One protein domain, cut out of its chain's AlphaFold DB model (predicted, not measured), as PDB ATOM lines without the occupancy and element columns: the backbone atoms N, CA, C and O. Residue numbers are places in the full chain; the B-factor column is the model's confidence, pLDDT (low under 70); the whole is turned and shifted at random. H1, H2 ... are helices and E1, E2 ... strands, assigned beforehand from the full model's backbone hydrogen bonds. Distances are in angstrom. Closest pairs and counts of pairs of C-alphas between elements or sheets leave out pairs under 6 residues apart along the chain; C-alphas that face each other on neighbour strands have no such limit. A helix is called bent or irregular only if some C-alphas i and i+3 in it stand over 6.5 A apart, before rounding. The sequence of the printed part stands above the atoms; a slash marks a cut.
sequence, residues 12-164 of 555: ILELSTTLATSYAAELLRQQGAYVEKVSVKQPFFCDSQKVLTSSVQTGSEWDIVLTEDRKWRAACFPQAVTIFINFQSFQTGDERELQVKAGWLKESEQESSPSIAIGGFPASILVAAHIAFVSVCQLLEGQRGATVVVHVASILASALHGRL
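What this domain is: This is residues 12 to 164 of the 555 residues of the protein "CoA transferase" of Lysinibacillus sp. JNUCC-52 (UniProt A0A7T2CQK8). What is seen first? A small twisted sheet of five parallel strands has H1 and H3 over one face, with H2 and H4 beyond the last residues of E4 and E5, near the start of H3. From there the loop of residues 103 to 121 reaches up to 35 A from the mean of the C-alphas. What is printed? The printed part has 153 residues with nine named elements, E1 H1 E2 E3 E4 H2 H3 E5 H4, of mixed class, though 76 residues, under half, are in them. It is compact, with a radius of gyration of the C-alphas of 16.6 A, yet elongated, spanning 57 by 32 by 28 A.

Where its parts are: Where are the strands? In the order of the sheet they are E2, residues 34 to 37; E1, 12 to 15, from C-alpha 12 at (42.658, -20.763, 24.390); E3, 64 to 67; E4, 81 to 86, 15.2 A long; and E5, 147 to 151, 12.6 A. Where are the helices? H3, residues 122 to 141, is 28.6 A long, H1, 19 to 30, 16.4 A, and H2, 95 to 102, 10.5 A. H4, 152 to 164, 20.1 A, ends at C-alpha 164 at (62.075, 9.919, 13.669); it is neither bent nor irregular, but only just: C-alphas 158 and 161 are 6.0 A apart.

How they stand to each other: Which backbone atoms pair across the sheet? N 12 and O 34 (E1, E2), N 66 and O 13 (E3, E1), N 83 and O 65 (E4, E3) and N 148 and O 82 (E5, E4) are each 2.8 or 2.9 A apart, within hydrogen-bond range. What is on the sheet? H1, at a height of 9.1 A, and H3, at 8.4 A, are on the same face, giving two layers, helices over a sheet. E1, H1, E2 form a strand-helix-strand unit, parallel neighbours joined through a helix, with a right-handed crossover; in E4, H2 H3, E5 it is left-handed. How do the helices meet? The hub H3 touches H1 with residues 124 to 132 alone, closest C-alphas Ala 24 and Ala 128 at 4.3 A, at a steep tilt of 50 degrees. Its residues 122 to 124 alone touch H2, about perpendicular at 81 degrees, closest C-alphas Glu 95 and Ser 124 at 6.1 A. Are the helix backbones complete? In H1, H2 and H3 every O i to N i+4 pair is within hydrogen-bond range; in H4 3 of 9 are, beside 7 of 10 O i to N i+3 pairs.

The domain as a whole: How large is it? The two C-alphas farthest apart, of Ser 60 and Gln 110, are 57.3 A apart, and the printed part has no cut. Where are the long links and low confidence? The links E2 to E3, E3 to E4 and H2 to H3 are long; pLDDT is under 70 in 38 residues, among them 39 to 60 and 108 to 113.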
ATOM      1  N   ILE A  12      42.488 -22.161  24.008       93.31
ATOM      2  CA  ILE A  12      42.658 -20.763  24.390       93.31
ATOM      3  C   ILE A  12      41.354 -20.249  24.984       93.31
ATOM      4  O   ILE A  12      40.299 -20.349  24.356       93.31
ATOM      5  N   LEU A  13      41.447 -19.668  26.176       91.94
ATOM      6  CA  LEU A  13      40.354 -18.945  26.810       91.94
ATOM      7  C   LEU A  13      40.532 -17.439  26.580       91.94
ATOM      8  O   LEU A  13      41.519 -16.846  27.011       91.94
ATOM      9  N   GLU A  14      39.568 -16.815  25.916       89.94
ATOM     10  CA  GLU A  14      39.520 -15.380  25.648       89.94
ATOM     11  C   GLU A  14      38.582 -14.693  26.657       89.94
ATOM     12  O   GLU A  14      37.359 -14.847  26.611       89.94
ATOM     13  N   LEU A  15      39.169 -13.914  27.569       85.94
ATOM     14  CA  LEU A  15      38.490 -13.095  28.580       85.94
ATOM     15  C   LEU A  15      38.730 -11.606  28.296       85.94
ATOM     16  O   LEU A  15      39.266 -10.880  29.142       85.94
ATOM     17  N   SER A  16      38.394 -11.166  27.083       76.94
ATOM     18  CA  SER A  16      38.685  -9.817  26.598       76.94
ATOM     19  C   SER A  16      37.454  -9.006  26.241       76.94
ATOM     20  O   SER A  16      36.394  -9.531  25.893       76.94
ATOM     21  N   THR A  17      37.642  -7.692  26.294       74.25
ATOM     22  CA  THR A  17      36.662  -6.686  25.886       74.25
ATOM     23  C   THR A  17      37.156  -5.815  24.734       74.25
ATOM     24  O   THR A  17      36.340  -5.139  24.116       74.25
ATOM     25  N   THR A  18      38.452  -5.861  24.394       79.69
ATOM     26  CA  THR A  18      39.019  -5.035  23.318       79.69
ATOM     27  C   THR A  18      39.102  -5.745  21.967       79.69
ATOM     28  O   THR A  18      39.142  -6.981  21.852       79.69
ATOM     29  N   LEU A  19      39.182  -4.921  20.923       80.88
ATOM     30  CA  LEU A  19      39.358  -5.348  19.541       80.88
ATOM     31  C   LEU A  19      40.719  -6.030  19.321       80.88
ATOM     32  O   LEU A  19      40.780  -7.091  18.703       80.88
ATOM     33  N   ALA A  20      41.799  -5.476  19.881       86.00
ATOM     34  CA  ALA A  20      43.150  -6.019  19.736       86.00
ATOM     35  C   ALA A  20      43.266  -7.462  20.257       86.00
ATOM     36  O   ALA A  20      43.804  -8.336  19.575       86.00
ATOM     37  N   THR A  21      42.714  -7.747  21.439       88.25
ATOM     38  CA  THR A  21      42.755  -9.106  21.997       88.25
ATOM     39  C   THR A  21      41.890 -10.076  21.184       88.25
ATOM     40  O   THR A  21      42.301 -11.212  20.946       88.25
ATOM     41  N   SER A  22      40.737  -9.615  20.685       85.56
ATOM     42  CA  SER A  22      39.854 -10.421  19.828       85.56
ATOM     43  C   SER A  22      40.519 -10.764  18.484       85.56
ATOM     44  O   SER A  22      40.423 -11.899  18.016       85.56
ATOM     45  N   TYR A  23      41.264  -9.825  17.887       87.44
ATOM     46  CA  TYR A  23      42.067 -10.094  16.690       87.44
ATOM     47  C   TYR A  23      43.217 -11.068  16.960       87.44
ATOM     48  O   TYR A  23      43.486 -11.929  16.125       87.44
ATOM     49  N   ALA A  24      43.878 -10.987  18.119       92.62
ATOM     50  CA  ALA A  24      44.930 -11.939  18.480       92.62
ATOM     51  C   ALA A  24      44.377 -13.368  18.589       92.62
ATOM     52  O   ALA A  24      44.953 -14.314  18.052       92.62
ATOM     53  N   ALA A  25      43.222 -13.508  19.241       89.50
ATOM     54  CA  ALA A  25      42.471 -14.752  19.319       89.50
ATOM     55  C   ALA A  25      42.103 -15.295  17.926       89.50
ATOM     56  O   ALA A  25      42.273 -16.488  17.671       89.50
ATOM     57  N   GLU A  26      41.657 -14.437  17.004       87.88
ATOM     58  CA  GLU A  26      41.365 -14.837  15.624       87.88
ATOM     59  C   GLU A  26      42.624 -15.284  14.866       87.88
ATOM     60  O   GLU A  26      42.600 -16.334  14.228       87.88
ATOM     61  N   LEU A  27      43.750 -14.571  14.993       90.62
ATOM     62  CA  LEU A  27      45.024 -14.984  14.388       90.62
ATOM     63  C   LEU A  27      45.430 -16.397  14.829       90.62
ATOM     64  O   LEU A  27      45.843 -17.199  13.992       90.62
ATOM     65  N   LEU A  28      45.265 -16.724  16.114       93.56
ATOM     66  CA  LEU A  28      45.553 -18.052  16.672       93.56
ATOM     67  C   LEU A  28      44.526 -19.105  16.213       93.56
ATOM     68  O   LEU A  28      44.904 -20.223  15.850       93.56
ATOM     69  N   ARG A  29      43.235 -18.749  16.155       89.56
ATOM     70  CA  ARG A  29      42.159 -19.617  15.640       89.56
ATOM     71  C   ARG A  29      42.389 -20.008  14.185       89.56
ATOM     72  O   ARG A  29      42.176 -21.166  13.824       89.56
ATOM     73  N   GLN A  30      42.853 -19.078  13.352       87.88
ATOM     74  CA  GLN A  30      43.169 -19.352  11.948       87.88
ATOM     75  C   GLN A  30      44.251 -20.426  11.781       87.88
ATOM     76  O   GLN A  30      44.242 -21.119  10.766       87.88
ATOM     77  N   GLN A  31      45.096 -20.629  12.801       91.94
ATOM     78  CA  GLN A  31      46.108 -21.692  12.847       91.94
ATOM     79  C   GLN A  31      45.603 -22.988  13.497       91.94
ATOM     80  O   GLN A  31      46.391 -23.890  13.779       91.94
ATOM     81  N   GLY A  32      44.300 -23.109  13.757       91.06
ATOM     82  CA  GLY A  32      43.667 -24.328  14.263       91.06
ATOM     83  C   GLY A  32      43.523 -24.429  15.782       91.06
ATOM     84  O   GLY A  32      43.072 -25.476  16.252       91.06
ATOM     85  N   ALA A  33      43.858 -23.381  16.545       92.50
ATOM     86  CA  ALA A  33      43.582 -23.349  17.980       92.50
ATOM     87  C   ALA A  33      42.067 -23.354  18.252       92.50
ATOM     88  O   ALA A  33      41.288 -22.694  17.556       92.50
ATOM     89  N   TYR A  34      41.640 -24.064  19.296       92.62
ATOM     90  CA  TYR A  34      40.290 -23.927  19.836       92.62
ATOM     91  C   TYR A  34      40.247 -22.686  20.724       92.62
ATOM     92  O   TYR A  34      40.943 -22.632  21.735       92.62
ATOM     93  N   VAL A  35      39.430 -21.701  20.357       89.56
ATOM     94  CA  VAL A  35      39.296 -20.448  21.108       89.56
ATOM     95  C   VAL A  35      37.881 -20.321  21.653       89.56
ATOM     96  O   VAL A  35      36.927 -20.229  20.876       89.56
ATOM     97  N   GLU A  36      37.762 -20.258  22.973       87.94
ATOM     98  CA  GLU A  36      36.506 -20.026  23.677       87.94
ATOM     99  C   GLU A  36      36.468 -18.610  24.247       87.94
ATOM    100  O   GLU A  36      37.330 -18.241  25.041       87.94
ATOM    101  N   LYS A  37      35.465 -17.817  23.856       83.12
ATOM    102  CA  LYS A  37      35.266 -16.461  24.376       83.12
ATOM    103  C   LYS A  37      34.179 -16.442  25.436       83.12
ATOM    104  O   LYS A  37      33.045 -16.844  25.167       83.12
ATOM    105  N   VAL A  38      34.496 -15.886  26.600       76.62
ATOM    106  CA  VAL A  38      33.515 -15.639  27.662       76.62
ATOM    107  C   VAL A  38      33.250 -14.138  27.744       76.62
ATOM    108  O   VAL A  38      34.132 -13.349  28.078       76.62
ATOM    109  N   SER A  39      32.027 -13.729  27.400       62.59
ATOM    110  CA  SER A  39      31.636 -12.317  27.363       62.59
ATOM    111  C   SER A  39      31.478 -11.754  28.778       62.59
ATOM    112  O   SER A  39      30.724 -12.293  29.587       62.59
ATOM    113  N   VAL A  40      32.169 -10.645  29.067       52.31
ATOM    114  CA  VAL A  40      32.011  -9.874  30.317       52.31
ATOM    115  C   VAL A  40      31.169  -8.597  30.097       52.31
ATOM    116  O   VAL A  40      30.682  -8.024  31.067       52.31
ATOM    117  N   LYS A  41      30.925  -8.189  28.839       38.47
ATOM    118  CA  LYS A  41      29.922  -7.218  28.331       38.47
ATOM    119  C   LYS A  41      29.924  -7.278  26.783       38.47
ATOM    120  O   LYS A  41      30.848  -7.859  26.220       38.47
ATOM    121  N   GLN A  42      28.859  -6.779  26.133       35.59
ATOM    122  CA  GLN A  42      28.466  -7.044  24.727       35.59
ATOM    123  C   GLN A  42      29.618  -7.111  23.694       35.59
ATOM    124  O   GLN A  42      30.523  -6.281  23.739       35.59
ATOM    125  N   PRO A  43      29.577  -8.072  22.746       36.66
ATOM    126  CA  PRO A  43      30.630  -8.256  21.754       36.66
ATOM    127  C   PRO A  43      30.555  -7.199  20.645       36.66
ATOM    128  O   PRO A  43      29.516  -7.032  20.017       36.66
ATOM    129  N   PHE A  44      31.689  -6.570  20.344       38.19
ATOM    130  CA  PHE A  44      31.942  -6.001  19.024       38.19
ATOM    131  C   PHE A  44      32.784  -7.010  18.230       38.19
ATOM    132  O   PHE A  44      33.876  -7.378  18.653       38.19
ATOM    133  N   PHE A  45      32.213  -7.480  17.115       40.78
ATOM    134  CA  PHE A  45      32.827  -8.255  16.027       40.78
ATOM    135  C   PHE A  45      33.536  -9.580  16.382       40.78
ATOM    136  O   PHE A  45      34.720  -9.599  16.702       40.78
ATOM    137  N   CYS A  46      32.832 -10.713  16.210       39.19
ATOM    138  CA  CYS A  46      33.393 -11.992  15.732       39.19
ATOM    139  C   CYS A  46      32.255 -13.004  15.478       39.19
ATOM    140  O   CYS A  46      31.772 -13.659  16.401       39.19
ATOM    141  N   ASP A  47      31.843 -13.164  14.221       38.78
ATOM    142  CA  ASP A  47      30.640 -13.918  13.814       38.78
ATOM    143  C   ASP A  47      30.762 -15.459  13.919       38.78
ATOM    144  O   ASP A  47      29.901 -16.211  13.467       38.78
ATOM    145  N   SER A  48      31.848 -15.970  14.513       41.50
ATOM    146  CA  SER A  48      32.110 -17.417  14.637       41.50
ATOM    147  C   SER A  48      32.323 -17.911  16.071       41.50
ATOM    148  O   SER A  48      32.539 -19.107  16.287       41.50
ATOM    149  N   GLN A  49      32.251 -17.027  17.070       43.00
ATOM    150  CA  GLN A  49      32.459 -17.401  18.468       43.00
ATOM    151  C   GLN A  49      31.163 -17.898  19.114       43.00
ATOM    152  O   GLN A  49      30.130 -17.232  19.106       43.00
ATOM    153  N   LYS A  50      31.234 -19.070  19.750       40.69
ATOM    154  CA  LYS A  50      30.169 -19.562  20.624       40.69
ATOM    155  C   LYS A  50      30.231 -18.764  21.931       40.69
ATOM    156  O   LYS A  50      31.020 -19.084  22.812       40.69
ATOM    157  N   VAL A  51      29.448 -17.693  22.033       44.62
ATOM    158  CA  VAL A  51      29.369 -16.879  23.254       44.62
ATOM    159  C   VAL A  51      28.531 -17.628  24.288       44.62
ATOM    160  O   VAL A  51      27.328 -17.808  24.106       44.62
ATOM    161  N   LEU A  52      29.161 -18.086  25.369       42.97
ATOM    162  CA  LEU A  52      28.466 -18.696  26.502       42.97
ATOM    163  C   LEU A  52      28.344 -17.680  27.644       42.97
ATOM    164  O   LEU A  52      29.317 -17.047  28.041       42.97
ATOM    165  N   THR A  53      27.140 -17.550  28.198       45.34
ATOM    166  CA  THR A  53      26.823 -16.779  29.416       45.34
ATOM    167  C   THR A  53      27.063 -17.583  30.703       45.34
ATOM    168  O   THR A  53      26.498 -17.278  31.752       45.34
ATOM    169  N   SER A  54      27.876 -18.640  30.642       46.31
ATOM    170  CA  SER A  54      28.171 -19.509  31.783       46.31
ATOM    171  C   SER A  54      29.317 -18.976  32.649       46.31
ATOM    172  O   SER A  54      30.181 -18.233  32.190       46.31
ATOM    173  N   SER A  55      29.347 -19.407  33.912       56.69
ATOM    174  CA  SER A  55      30.481 -19.226  34.826       56.69
ATOM    175  C   SER A  55      31.795 -19.677  34.172       56.69
ATOM    176  O   SER A  55      31.860 -20.809  33.690       56.69
ATOM    177  N   VAL A  56      32.826 -18.821  34.178       60.34
ATOM    178  CA  VAL A  56      34.180 -19.139  33.684       60.34
ATOM    179  C   VAL A  56      34.666 -20.438  34.332       60.34
ATOM    180  O   VAL A  56      34.835 -20.493  35.551       60.34
ATOM    181  N   GLN A  57      34.883 -21.485  33.532       62.56
ATOM    182  CA  GLN A  57      35.498 -22.720  34.015       62.56
ATOM    183  C   GLN A  57      37.009 -22.496  34.127       62.56
ATOM    184  O   GLN A  57      37.723 -22.435  33.131       62.56
ATOM    185  N   THR A  58      37.506 -22.352  35.356       65.00
ATOM    186  CA  THR A  58      38.941 -22.223  35.670       65.00
ATOM    187  C   THR A  58      39.645 -23.586  35.687       65.00
ATOM    188  O   THR A  58      40.429 -23.883  36.589       65.00
ATOM    189  N   GLY A  59      39.271 -24.473  34.765       65.38
ATOM    190  CA  GLY A  59      39.774 -25.838  34.711       65.38
ATOM    191  C   GLY A  59      41.187 -25.939  34.127       65.38
ATOM    192  O   GLY A  59      41.773 -24.963  33.653       65.38
ATOM    193  N   SER A  60      41.772 -27.136  34.202       69.06
ATOM    194  CA  SER A  60      43.135 -27.432  33.732       69.06
ATOM    195  C   SER A  60      43.253 -27.621  32.215       69.06
ATOM    196  O   SER A  60      44.314 -28.006  31.737       69.06
ATOM    197  N   GLU A  61      42.170 -27.440  31.465       83.81
ATOM    198  CA  GLU A  61      42.091 -27.713  30.029       83.81
ATOM    199  C   GLU A  61      42.644 -26.604  29.127       83.81
ATOM    200  O   GLU A  61      42.700 -26.803  27.916       83.81
ATOM    201  N   TRP A  62      43.010 -25.447  29.677       91.31
ATOM    202  CA  TRP A  62      43.491 -24.297  28.908       91.31
ATOM    203  C   TRP A  62      45.016 -24.283  28.810       91.31
ATOM    204  O   TRP A  62      45.701 -24.445  29.818       91.31
ATOM    205  N   ASP A  63      45.535 -24.013  27.613       93.75
ATOM    206  CA  ASP A  63      46.966 -23.790  27.381       93.75
ATOM    207  C   ASP A  63      47.311 -22.300  27.504       93.75
ATOM    208  O   ASP A  63      48.305 -21.936  28.131       93.75
ATOM    209  N   ILE A  64      46.453 -21.427  26.961       94.81
ATOM    210  CA  ILE A  64      46.595 -19.965  27.002       94.81
ATOM    211  C   ILE A  64      45.313 -19.321  27.536       94.81
ATOM    212  O   ILE A  64      44.205 -19.699  27.156       94.81
ATOM    213  N   VAL A  65      45.465 -18.288  28.362       93.31
ATOM    214  CA  VAL A  65      44.383 -17.381  28.761       93.31
ATOM    215  C   VAL A  65      44.739 -15.965  28.335       93.31
ATOM    216  O   VAL A  65      45.762 -15.438  28.762       93.31
ATOM    217  N   LEU A  66      43.894 -15.336  27.523       93.31
ATOM    218  CA  LEU A  66      44.034 -13.937  27.117       93.31
ATOM    219  C   LEU A  66      43.118 -13.072  27.980       93.31
ATOM    220  O   LEU A  66      41.911 -13.307  28.018       93.31
ATOM    221  N   THR A  67      43.658 -12.072  28.678       89.69
ATOM    222  CA  THR A  67      42.830 -11.213  29.534       89.69
ATOM    223  C   THR A  67      43.389  -9.813  29.749       89.69
ATOM    224  O   THR A  67      44.594  -9.608  29.854       89.69
ATOM    225  N   GLU A  68      42.489  -8.843  29.882       86.69
ATOM    226  CA  GLU A  68      42.788  -7.452  30.255       86.69
ATOM    227  C   GLU A  68      42.544  -7.189  31.750       86.69
ATOM    228  O   GLU A  68      42.857  -6.114  32.265       86.69
ATOM    229  N   ASP A  69      41.982  -8.165  32.471       82.75
ATOM    230  CA  ASP A  69      41.593  -8.023  33.870       82.75
ATOM    231  C   ASP A  69      42.615  -8.704  34.787       82.75
ATOM    232  O   ASP A  69      42.866  -9.910  34.727       82.75
ATOM    233  N   ARG A  70      43.187  -7.913  35.698       78.25
ATOM    234  CA  ARG A  70      44.203  -8.368  36.656       78.25
ATOM    235  C   ARG A  70      43.698  -9.445  37.610       78.25
ATOM    236  O   ARG A  70      44.534 -10.067  38.264       78.25
ATOM    237  N   LYS A  71      42.384  -9.655  37.729       77.81
ATOM    238  CA  LYS A  71      41.837 -10.725  38.568       77.81
ATOM    239  C   LYS A  71      42.121 -12.119  38.001       77.81
ATOM    240  O   LYS A  71      42.267 -13.053  38.777       77.81
ATOM    241  N   TRP A  72      42.262 -12.255  36.682       77.31
ATOM    242  CA  TRP A  72      42.413 -13.538  35.984       77.31
ATOM    243  C   TRP A  72      43.881 -13.948  35.797       77.31
ATOM    244  O   TRP A  72      44.300 -14.302  34.701       77.31
ATOM    245  N   ARG A  73      44.689 -13.872  36.859       70.50
ATOM    246  CA  ARG A  73      46.125 -14.219  36.824       70.50
ATOM    247  C   ARG A  73      46.368 -15.727  36.860       70.50
ATOM    248  O   ARG A  73      45.454 -16.503  37.114       70.50
ATOM    249  N   ALA A  74      47.636 -16.122  36.733       70.94
ATOM    250  CA  ALA A  74      48.081 -17.517  36.800       70.94
ATOM    251  C   ALA A  74      47.543 -18.317  38.002       70.94
ATOM    252  O   ALA A  74      47.313 -19.515  37.879       70.94
ATOM    253  N   ALA A  75      47.282 -17.676  39.148       69.62
ATOM    254  CA  ALA A  75      46.666 -18.337  40.303       69.62
ATOM    255  C   ALA A  75      45.280 -18.942  39.992       69.62
ATOM    256  O   ALA A  75      44.887 -19.923  40.614       69.62
ATOM    257  N   CYS A  76      44.554 -18.376  39.025       76.75
ATOM    258  CA  CYS A  76      43.281 -18.897  38.535       76.75
ATOM    259  C   CYS A  76      43.458 -20.033  37.517       76.75
ATOM    260  O   CYS A  76      42.529 -20.806  37.322       76.75
ATOM    261  N   PHE A  77      44.625 -20.137  36.871       84.62
ATOM    262  CA  PHE A  77      44.882 -21.058  35.761       84.62
ATOM    263  C   PHE A  77      46.286 -21.681  35.873       84.62
ATOM    264  O   PHE A  77      47.164 -21.390  35.062       84.62
ATOM    265  N   PRO A  78      46.533 -22.558  36.862       81.06
ATOM    266  CA  PRO A  78      47.879 -23.058  37.164       81.06
ATOM    267  C   PRO A  78      48.503 -23.922  36.054       81.06
ATOM    268  O   PRO A  78      49.702 -24.185  36.091       81.06
ATOM    269  N   GLN A  79      47.708 -24.389  35.085       85.19
ATOM    270  CA  GLN A  79      48.178 -25.187  33.943       85.19
ATOM    271  C   GLN A  79      48.318 -24.382  32.647       85.19
ATOM    272  O   GLN A  79      48.940 -24.880  31.714       85.19
ATOM    273  N   ALA A  80      47.806 -23.148  32.610       89.69
ATOM    274  CA  ALA A  80      47.850 -22.281  31.439       89.69
ATOM    275  C   ALA A  80      48.926 -21.199  31.591       89.69
ATOM    276  O   ALA A  80      49.335 -20.857  32.705       89.69
ATOM    277  N   VAL A  81      49.329 -20.598  30.475       93.19
ATOM    278  CA  VAL A  81      49.979 -19.283  30.486       93.19
ATOM    279  C   VAL A  81      48.897 -18.218  30.442       93.19
ATOM    280  O   VAL A  81      48.079 -18.177  29.523       93.19
ATOM    281  N   THR A  82      48.909 -17.306  31.406       93.44
ATOM    282  CA  THR A  82      48.078 -16.105  31.336       93.44
ATOM    283  C   THR A  82      48.824 -15.005  30.591       93.44
ATOM    284  O   THR A  82      49.823 -14.487  31.089       93.44
ATOM    285  N   ILE A  83      48.312 -14.590  29.438       94.94
ATOM    286  CA  ILE A  83      48.732 -13.373  28.746       94.94
ATOM    287  C   ILE A  83      47.853 -12.228  29.247       94.94
ATOM    288  O   ILE A  83      46.675 -12.128  28.907       94.94
ATOM    289  N   PHE A  84      48.428 -11.378  30.093       93.06
ATOM    290  CA  PHE A  84      47.774 -10.194  30.634       93.06
ATOM    291  C   PHE A  84      48.057  -8.980  29.738       93.06
ATOM    292  O   PHE A  84      49.184  -8.477  29.702       93.06
ATOM    293  N   ILE A  85      47.037  -8.494  29.029       92.62
ATOM    294  CA  ILE A  85      47.125  -7.331  28.146       92.62
ATOM    295  C   ILE A  85      46.901  -6.067  28.974       92.62
ATOM    296  O   ILE A  85      45.796  -5.750  29.412       92.62
ATOM    297  N   ASN A  86      47.980  -5.332  29.211       90.38
ATOM    298  CA  ASN A  86      47.975  -4.171  30.080       90.38
ATOM    299  C   ASN A  86      47.780  -2.884  29.272       90.38
ATOM    300  O   ASN A  86      48.748  -2.283  28.795       90.38
ATOM    301  N   PHE A  87      46.526  -2.444  29.188       81.44
ATOM    302  CA  PHE A  87      46.154  -1.164  28.589       81.44
ATOM    303  C   PHE A  87      46.400   0.039  29.514       81.44
ATOM    304  O   PHE A  87      46.390   1.150  29.022       81.44
ATOM    305  N   GLN A  88      46.670  -0.127  30.818       73.19
ATOM    306  CA  GLN A  88      46.877   0.976  31.788       73.19
ATOM    307  C   GLN A  88      45.982   2.218  31.570       73.19
ATOM    308  O   GLN A  88      44.864   2.262  32.068       73.19
ATOM    309  N   SER A  89      46.529   3.236  30.887       58.44
ATOM    310  CA  SER A  89      45.968   4.557  30.621       58.44
ATOM    311  C   SER A  89      44.999   4.600  29.445       58.44
ATOM    312  O   SER A  89      44.354   5.625  29.285       58.44
ATOM    313  N   PHE A  90      44.914   3.568  28.607       62.31
ATOM    314  CA  PHE A  90      43.987   3.481  27.479       62.31
ATOM    315  C   PHE A  90      42.673   2.874  28.005       62.31
ATOM    316  O   PHE A  90      42.632   1.691  28.330       62.31
ATOM    317  N   GLN A  91      41.643   3.699  28.216       56.22
ATOM    318  CA  GLN A  91      40.456   3.330  28.997       56.22
ATOM    319  C   GLN A  91      39.534   2.354  28.265       56.22
ATOM    320  O   GLN A  91      38.858   1.563  28.920       56.22
ATOM    321  N   THR A  92      39.506   2.399  26.931       59.72
ATOM    322  CA  THR A  92      38.548   1.621  26.129       59.72
ATOM    323  C   THR A  92      39.209   0.623  25.182       59.72
ATOM    324  O   THR A  92      38.563  -0.328  24.749       59.72
ATOM    325  N   GLY A  93      40.499   0.810  24.874       59.72
ATOM    326  CA  GLY A  93      41.161   0.060  23.803       59.72
ATOM    327  C   GLY A  93      40.620   0.412  22.412       59.72
ATOM    328  O   GLY A  93      40.824  -0.364  21.480       59.72
ATOM    329  N   ASP A  94      39.928   1.551  22.292       80.94
ATOM    330  CA  ASP A  94      39.466   2.123  21.033       80.94
ATOM    331  C   ASP A  94      40.643   2.503  20.128       80.94
ATOM    332  O   ASP A  94      41.657   3.033  20.583       80.94
ATOM    333  N   GLU A  95      40.495   2.261  18.830       85.75
ATOM    334  CA  GLU A  95      41.560   2.466  17.851       85.75
ATOM    335  C   GLU A  95      42.048   3.918  17.808       85.75
ATOM    336  O   GLU A  95      43.258   4.166  17.816       85.75
ATOM    337  N   ARG A  96      41.133   4.894  17.813       83.56
ATOM    338  CA  ARG A  96      41.501   6.312  17.774       83.56
ATOM    339  C   ARG A  96      42.186   6.709  19.073       83.56
ATOM    340  O   ARG A  96      43.214   7.385  19.032       83.56
ATOM    341  N   GLU A  97      41.672   6.253  20.216       84.00
ATOM    342  CA  GLU A  97      42.315   6.456  21.519       84.00
ATOM    343  C   GLU A  97      43.755   5.911  21.528       84.00
ATOM    344  O   GLU A  97      44.675   6.597  21.993       84.00
ATOM    345  N   LEU A  98      43.965   4.701  20.990       86.25
ATOM    346  CA  LEU A  98      45.286   4.087  20.879       86.25
ATOM    347  C   LEU A  98      46.234   4.962  20.049       86.25
ATOM    348  O   LEU A  98      47.337   5.267  20.505       86.25
ATOM    349  N   GLN A  99      45.799   5.416  18.872       87.50
ATOM    350  CA  GLN A  99      46.613   6.255  17.990       87.50
ATOM    351  C   GLN A  99      46.936   7.630  18.598       87.50
ATOM    352  O   GLN A  99      48.077   8.090  18.502       87.50
ATOM    353  N   VAL A 100      45.966   8.273  19.263       83.94
ATOM    354  CA  VAL A 100      46.154   9.559  19.964       83.94
ATOM    355  C   VAL A 100      47.260   9.426  21.006       83.94
ATOM    356  O   VAL A 100      48.247  10.162  20.984       83.94
ATOM    357  N   LYS A 101      47.123   8.453  21.908       80.88
ATOM    358  CA  LYS A 101      48.056   8.254  23.024       80.88
ATOM    359  C   LYS A 101      49.414   7.728  22.575       80.88
ATOM    360  O   LYS A 101      50.410   7.975  23.252       80.88
ATOM    361  N   ALA A 102      49.471   7.050  21.433       82.56
ATOM    362  CA  ALA A 102      50.717   6.648  20.797       82.56
ATOM    363  C   ALA A 102      51.435   7.794  20.061       82.56
ATOM    364  O   ALA A 102      52.588   7.632  19.661       82.56
ATOM    365  N   GLY A 103      50.781   8.945  19.867       82.88
ATOM    366  CA  GLY A 103      51.336  10.068  19.109       82.88
ATOM    367  C   GLY A 103      51.414   9.805  17.603       82.88
ATOM    368  O   GLY A 103      52.322  10.312  16.938       82.88
ATOM    369  N   TRP A 104      50.498   8.989  17.073       85.44
ATOM    370  CA  TRP A 104      50.454   8.589  15.660       85.44
ATOM    371  C   TRP A 104      49.632   9.530  14.779       85.44
ATOM    372  O   TRP A 104      49.603   9.354  13.563       85.44
ATOM    373  N   LEU A 105      48.979  10.533  15.371       82.56
ATOM    374  CA  LEU A 105      48.197  11.491  14.601       82.56
ATOM    375  C   LEU A 105      49.113  12.371  13.750       82.56
ATOM    376  O   LEU A 105      50.117  12.908  14.230       82.56
ATOM    377  N   LYS A 106      48.734  12.527  12.486       77.50
ATOM    378  CA  LYS A 106      49.360  13.457  11.555       77.50
ATOM    379  C   LYS A 106      48.755  14.848  11.750       77.50
ATOM    380  O   LYS A 106      47.539  14.990  11.865       77.50
ATOM    381  N   GLU A 107      49.601  15.870  11.802       75.12
ATOM    382  CA  GLU A 107      49.143  17.261  11.846       75.12
ATOM    383  C   GLU A 107      48.444  17.626  10.530       75.12
ATOM    384  O   GLU A 107      48.858  17.197   9.452       75.12
ATOM    385  N   SER A 108      47.354  18.385  10.629       68.50
ATOM    386  CA  SER A 108      46.665  18.921   9.457       68.50
ATOM    387  C   SER A 108      47.485  20.064   8.849       68.50
ATOM    388  O   SER A 108      48.100  20.838   9.577       68.50
ATOM    389  N   GLU A 109      47.456  20.209   7.521       65.50
ATOM    390  CA  GLU A 109      48.091  21.343   6.828       65.50
ATOM    391  C   GLU A 109      47.451  22.690   7.206       65.50
ATOM    392  O   GLU A 109      48.106  23.730   7.172       65.50
ATOM    393  N   GLN A 110      46.173  22.675   7.593       62.66
ATOM    394  CA  GLN A 110      45.489  23.828   8.173       62.66
ATOM    395  C   GLN A 110      45.596  23.784   9.700       62.66
ATOM    396  O   GLN A 110      45.089  22.847  10.318       62.66
ATOM    397  N   GLU A 111      46.205  24.821  10.285       60.09
ATOM    398  CA  GLU A 111      46.545  24.941  11.717       60.09
ATOM    399  C   GLU A 111      45.321  24.849  12.655       60.09
ATOM    400  O   GLU A 111      45.454  24.471  13.816       60.09
ATOM    401  N   SER A 112      44.113  25.136  12.152       65.94
ATOM    402  CA  SER A 112      42.848  25.050  12.899       65.94
ATOM    403  C   SER A 112      42.099  23.718  12.761       65.94
ATOM    404  O   SER A 112      41.057  23.547  13.391       65.94
ATOM    405  N   SER A 113      42.565  22.800  11.912       68.69
ATOM    406  CA  SER A 113      41.847  21.560  11.595       68.69
ATOM    407  C   SER A 113      42.334  20.383  12.452       68.69
ATOM    408  O   SER A 113      43.509  20.333  12.827       68.69
ATOM    409  N   PRO A 114      41.453  19.416  12.780       74.25
ATOM    410  CA  PRO A 114      41.798  18.308  13.663       74.25
ATOM    411  C   PRO A 114      42.904  17.432  13.065       74.25
ATOM    412  O   PRO A 114      43.008  17.269  11.848       74.25
ATOM    413  N   SER A 115      43.721  16.835  13.935       82.06
ATOM    414  CA  SER A 115      44.756  15.891  13.514       82.06
ATOM    415  C   SER A 115      44.155  14.633  12.877       82.06
ATOM    416  O   SER A 115      43.064  14.177  13.235       82.06
ATOM    417  N   ILE A 116      44.902  14.053  11.944       84.75
ATOM    418  CA  ILE A 116      44.467  12.962  11.077       84.75
ATOM    419  C   ILE A 116      44.940  11.630  11.662       84.75
ATOM    420  O   ILE A 116      46.136  11.433  11.893       84.75
ATOM    421  N   ALA A 117      44.000  10.717  11.903       87.50
ATOM    422  CA  ALA A 117      44.287   9.341  12.297       87.50
ATOM    423  C   ALA A 117      44.628   8.488  11.067       87.50
ATOM    424  O   ALA A 117      44.128   8.735   9.970       87.50
ATOM    425  N   ILE A 118      45.466   7.472  11.258       89.94
ATOM    426  CA  ILE A 118      45.751   6.463  10.238       89.94
ATOM    427  C   ILE A 118      44.496   5.601  10.063       89.94
ATOM    428  O   ILE A 118      43.945   5.091  11.040       89.94
ATOM    429  N   GLY A 119      44.055   5.448   8.817       88.69
ATOM    430  CA  GLY A 119      42.870   4.678   8.460       88.69
ATOM    431  C   GLY A 119      42.990   3.184   8.779       88.69
ATOM    432  O   GLY A 119      44.082   2.611   8.759       88.69
ATOM    433  N   GLY A 120      41.846   2.546   9.031       88.94
ATOM    434  CA  GLY A 120      41.757   1.145   9.445       88.94
ATOM    435  C   GLY A 120      41.974   0.955  10.948       88.94
ATOM    436  O   GLY A 120      41.649   1.835  11.741       88.94
ATOM    437  N   PHE A 121      42.538  -0.197  11.331       91.38
ATOM    438  CA  PHE A 121      42.814  -0.561  12.732       91.38
ATOM    439  C   PHE A 121      44.303  -0.832  13.034       91.38
ATOM    440  O   PHE A 121      44.643  -1.874  13.609       91.38
ATOM    441  N   PRO A 122      45.230   0.047  12.611       91.62
ATOM    442  CA  PRO A 122      46.666  -0.209  12.698       91.62
ATOM    443  C   PRO A 122      47.173  -0.459  14.121       91.62
ATOM    444  O   PRO A 122      47.996  -1.355  14.322       91.62
ATOM    445  N   ALA A 123      46.706   0.300  15.115       91.06
ATOM    446  CA  ALA A 123      47.176   0.167  16.489       91.06
ATOM    447  C   ALA A 123      46.668  -1.135  17.116       91.06
ATOM    448  O   ALA A 123      47.449  -1.896  17.697       91.06
ATOM    449  N   SER A 124      45.383  -1.436  16.935       90.50
ATOM    450  CA  SER A 124      44.762  -2.663  17.434       90.50
ATOM    451  C   SER A 124      45.384  -3.909  16.813       90.50
ATOM    452  O   SER A 124      45.704  -4.855  17.532       90.50
ATOM    453  N   ILE A 125      45.609  -3.910  15.497       92.81
ATOM    454  CA  ILE A 125      46.198  -5.052  14.786       92.81
ATOM    455  C   ILE A 125      47.676  -5.222  15.149       92.81
ATOM    456  O   ILE A 125      48.146  -6.354  15.279       92.81
ATOM    457  N   LEU A 126      48.407  -4.133  15.405       94.19
ATOM    458  CA  LEU A 126      49.787  -4.223  15.880       94.19
ATOM    459  C   LEU A 126      49.870  -4.874  17.252       94.19
ATOM    460  O   LEU A 126      50.694  -5.766  17.468       94.19
ATOM    461  N   VAL A 127      49.008  -4.451  18.173       94.06
ATOM    462  CA  VAL A 127      48.912  -5.052  19.504       94.06
ATOM    463  C   VAL A 127      48.496  -6.520  19.386       94.06
ATOM    464  O   VAL A 127      49.127  -7.380  20.003       94.06
ATOM    465  N   ALA A 128      47.513  -6.826  18.537       94.19
ATOM    466  CA  ALA A 128      47.039  -8.184  18.289       94.19
ATOM    467  C   ALA A 128      48.151  -9.122  17.797       94.19
ATOM    468  O   ALA A 128      48.321 -10.219  18.331       94.19
ATOM    469  N   ALA A 129      48.939  -8.677  16.815       96.56
ATOM    470  CA  ALA A 129      50.040  -9.454  16.260       96.56
ATOM    471  C   ALA A 129      51.110  -9.765  17.322       96.56
ATOM    472  O   ALA A 129      51.605 -10.891  17.381       96.56
ATOM    473  N   HIS A 130      51.420  -8.813  18.212       97.44
ATOM    474  CA  HIS A 130      52.352  -9.053  19.320       97.44
ATOM    475  C   HIS A 130      51.779 -10.029  20.354       97.44
ATOM    476  O   HIS A 130      52.509 -10.897  20.824       97.44
ATOM    477  N   ILE A 131      50.489  -9.931  20.696       97.06
ATOM    478  CA  ILE A 131      49.835 -10.885  21.609       97.06
ATOM    479  C   ILE A 131      49.902 -12.302  21.027       97.06
ATOM    480  O   ILE A 131      50.257 -13.239  21.743       97.06
ATOM    481  N   ALA A 132      49.602 -12.466  19.735       97.25
ATOM    482  CA  ALA A 132      49.654 -13.759  19.059       97.25
ATOM    483  C   ALA A 132      51.084 -14.328  19.016       97.25
ATOM    484  O   ALA A 132      51.293 -15.483  19.388       97.25
ATOM    485  N   PHE A 133      52.075 -13.502  18.658       98.12
ATOM    486  CA  PHE A 133      53.495 -13.864  18.704       98.12
ATOM    487  C   PHE A 133      53.929 -14.320  20.102       98.12
ATOM    488  O   PHE A 133      54.430 -15.433  20.257       98.12
ATOM    489  N   VAL A 134      53.670 -13.507  21.130       96.94
ATOM    490  CA  VAL A 134      54.031 -13.828  22.518       96.94
ATOM    491  C   VAL A 134      53.348 -15.114  22.976       96.94
ATOM    492  O   VAL A 134      53.997 -15.940  23.609       96.94
ATOM    493  N   SER A 135      52.079 -15.328  22.621       96.81
ATOM    494  CA  SER A 135      51.347 -16.550  22.978       96.81
ATOM    495  C   SER A 135      52.054 -17.804  22.456       96.81
ATOM    496  O   SER A 135      52.268 -18.745  23.216       96.81
ATOM    497  N   VAL A 136      52.491 -17.806  21.191       96.75
ATOM    498  CA  VAL A 136      53.219 -18.949  20.611       96.75
ATOM    499  C   VAL A 136      54.618 -19.092  21.207       96.75
ATOM    500  O   VAL A 136      55.040 -20.211  21.486       96.75
ATOM    501  N   CYS A 137      55.314 -17.989  21.492       96.38
ATOM    502  CA  CYS A 137      56.594 -18.043  22.202       96.38
ATOM    503  C   CYS A 137      56.462 -18.706  23.580       96.38
ATOM    504  O   CYS A 137      57.327 -19.483  23.973       96.38
ATOM    505  N   GLN A 138      55.371 -18.450  24.300       94.25
ATOM    506  CA  GLN A 138      55.132 -19.074  25.602       94.25
ATOM    507  C   GLN A 138      54.756 -20.554  25.497       94.25
ATOM    508  O   GLN A 138      55.178 -21.348  26.338       94.25
ATOM    509  N   LEU A 139      54.040 -20.951  24.437       92.75
ATOM    510  CA  LEU A 139      53.821 -22.367  24.126       92.75
ATOM    511  C   LEU A 139      55.138 -23.093  23.815       92.75
ATOM    512  O   LEU A 139      55.325 -24.219  24.266       92.75
ATOM    513  N   LEU A 140      56.055 -22.446  23.085       92.94
ATOM    514  CA  LEU A 140      57.388 -22.972  22.770       92.94
ATOM    515  C   LEU A 140      58.262 -23.154  24.017       92.94
ATOM    516  O   LEU A 140      58.912 -24.183  24.170       92.94
ATOM    517  N   GLU A 141      58.274 -22.172  24.919       90.25
ATOM    518  CA  GLU A 141      59.031 -22.259  26.175       90.25
ATOM    519  C   GLU A 141      58.406 -23.230  27.188       90.25
ATOM    520  O   GLU A 141      59.065 -23.621  28.153       90.25
ATOM    521  N   GLY A 142      57.143 -23.626  26.993       83.44
ATOM    522  CA  GLY A 142      56.450 -24.592  27.843       83.44
ATOM    523  C   GLY A 142      56.215 -24.109  29.278       83.44
ATOM    524  O   GLY A 142      56.028 -24.932  30.179       83.44
ATOM    525  N   GLN A 143      56.233 -22.794  29.522       77.12
ATOM    526  CA  GLN A 143      56.014 -22.238  30.857       77.12
ATOM    527  C   GLN A 143      54.557 -22.471  31.273       77.12
ATOM    528  O   GLN A 143      53.654 -21.949  30.644       77.12
ATOM    529  N   ARG A 144      54.276 -23.237  32.328       83.12
ATOM    530  CA  ARG A 144      52.902 -23.392  32.851       83.12
ATOM    531  C   ARG A 144      52.712 -22.584  34.123       83.12
ATOM    532  O   ARG A 144      53.640 -22.471  34.921       83.12
ATOM    533  N   GLY A 145      51.518 -22.025  34.317       83.25
ATOM    534  CA  GLY A 145      51.202 -21.228  35.504       83.25
ATOM    535  C   GLY A 145      51.989 -19.914  35.577       83.25
ATOM    536  O   GLY A 145      52.162 -19.356  36.660       83.25
ATOM    537  N   ALA A 146      52.481 -19.421  34.439       87.50
ATOM    538  CA  ALA A 146      53.139 -18.126  34.326       87.50
ATOM    539  C   ALA A 146      52.128 -17.036  33.939       87.50
ATOM    540  O   ALA A 146      51.125 -17.294  33.272       87.50
ATOM    541  N   THR A 147      52.386 -15.796  34.357       90.94
ATOM    542  CA  THR A 147      51.691 -14.616  33.824       90.94
ATOM    543  C   THR A 147      52.684 -13.776  33.042       90.94
ATOM    544  O   THR A 147      53.636 -13.255  33.619       90.94
ATOM    545  N   VAL A 148      52.431 -13.612  31.748       93.06
ATOM    546  CA  VAL A 148      53.194 -12.729  30.866       93.06
ATOM    547  C   VAL A 148      52.407 -11.452  30.662       93.06
ATOM    548  O   VAL A 148      51.220 -11.486  30.346       93.06
ATOM    549  N   VAL A 149      53.061 -10.310  30.859       93.31
ATOM    550  CA  VAL A 149      52.424  -9.002  30.716       93.31
ATOM    551  C   VAL A 149      52.796  -8.392  29.373       93.31
ATOM    552  O   VAL A 149      53.967  -8.139  29.104       93.31
ATOM    553  N   VAL A 150      51.789  -8.100  28.555       93.00
ATOM    554  CA  VAL A 150      51.944  -7.368  27.296       93.00
ATOM    555  C   VAL A 150      51.588  -5.907  27.543       93.00
ATOM    556  O   VAL A 150      50.432  -5.567  27.794       93.00
ATOM    557  N   HIS A 151      52.587  -5.027  27.501       92.56
ATOM    558  CA  HIS A 151      52.394  -3.590  27.688       92.56
ATOM    559  C   HIS A 151      52.056  -2.911  26.357       92.56
ATOM    560  O   HIS A 151      52.935  -2.689  25.526       92.56
ATOM    561  N   VAL A 152      50.787  -2.526  26.185       90.88
ATOM    562  CA  VAL A 152      50.288  -1.880  24.956       90.88
ATOM    563  C   VAL A 152      51.061  -0.597  24.639       90.88
ATOM    564  O   VAL A 152      51.493  -0.398  23.508       90.88
ATOM    565  N   ALA A 153      51.341   0.223  25.656       87.00
ATOM    566  CA  ALA A 153      52.129   1.446  25.500       87.00
ATOM    567  C   ALA A 153      53.524   1.191  24.900       87.00
ATOM    568  O   ALA A 153      53.982   1.963  24.064       87.00
ATOM    569  N   SER A 154      54.192   0.100  25.293       86.75
ATOM    570  CA  SER A 154      55.528  -0.247  24.793       86.75
ATOM    571  C   SER A 154      55.498  -0.668  23.324       86.75
ATOM    572  O   SER A 154      56.378  -0.272  22.563       86.75
ATOM    573  N   ILE A 155      54.468  -1.419  22.920       90.31
ATOM    574  CA  ILE A 155      54.254  -1.812  21.520       90.31
ATOM    575  C   ILE A 155      54.058  -0.566  20.653       90.31
ATOM    576  O   ILE A 155      54.762  -0.376  19.663       90.31
ATOM    577  N   LEU A 156      53.139   0.313  21.058       88.12
ATOM    578  CA  LEU A 156      52.802   1.507  20.287       88.12
ATOM    579  C   LEU A 156      53.955   2.523  20.241       88.12
ATOM    580  O   LEU A 156      54.178   3.158  19.211       88.12
ATOM    581  N   ALA A 157      54.730   2.643  21.323       82.12
ATOM    582  CA  ALA A 157      55.922   3.488  21.356       82.12
ATOM    583  C   ALA A 157      57.036   2.965  20.437       82.12
ATOM    584  O   ALA A 157      57.716   3.770  19.803       82.12
ATOM    585  N   SER A 158      57.207   1.641  20.311       79.12
ATOM    586  CA  SER A 158      58.217   1.076  19.404       79.12
ATOM    587  C   SER A 158      57.949   1.432  17.939       79.12
ATOM    588  O   SER A 158      58.897   1.533  17.167       79.12
ATOM    589  N   ALA A 159      56.689   1.669  17.564       77.56
ATOM    590  CA  ALA A 159      56.311   2.130  16.231       77.56
ATOM    591  C   ALA A 159      56.735   3.570  15.935       77.56
ATOM    592  O   ALA A 159      57.076   3.911  14.802       77.56
ATOM    593  N   LEU A 160      56.711   4.425  16.963       70.25
ATOM    594  CA  LEU A 160      56.920   5.862  16.816       70.25
ATOM    595  C   LEU A 160      58.354   6.197  16.389       70.25
ATOM    596  O   LEU A 160      58.587   7.253  15.809       70.25
ATOM    597  N   HIS A 161      59.324   5.311  16.614       65.62
ATOM    598  CA  HIS A 161      60.694   5.540  16.159       65.62
ATOM    599  C   HIS A 161      60.807   5.647  14.631       65.62
ATOM    600  O   HIS A 161      61.644   6.409  14.147       65.62
ATOM    601  N   GLY A 162      59.900   5.026  13.867       58.56
ATOM    602  CA  GLY A 162      59.815   5.252  12.420       58.56
ATOM    603  C   GLY A 162      59.457   6.694  12.043       58.56
ATOM    604  O   GLY A 162      59.915   7.189  11.018       58.56
ATOM    605  N   ARG A 163      58.736   7.429  12.904       60.97
ATOM    606  CA  ARG A 163      58.487   8.876  12.739       60.97
ATOM    607  C   ARG A 163      59.774   9.702  12.859       60.97
ATOM    608  O   ARG A 163      59.859  10.803  12.329       60.97
ATOM    609  N   LEU A 164      60.793   9.211  13.571       54.66
ATOM    610  CA  LEU A 164      62.075   9.919  13.669       54.66
ATOM    611  C   LEU A 164      62.873   9.825  12.362       54.66
ATOM    612  O   LEU A 164      63.613  10.758  12.056       54.66
TER     613      LEU A 164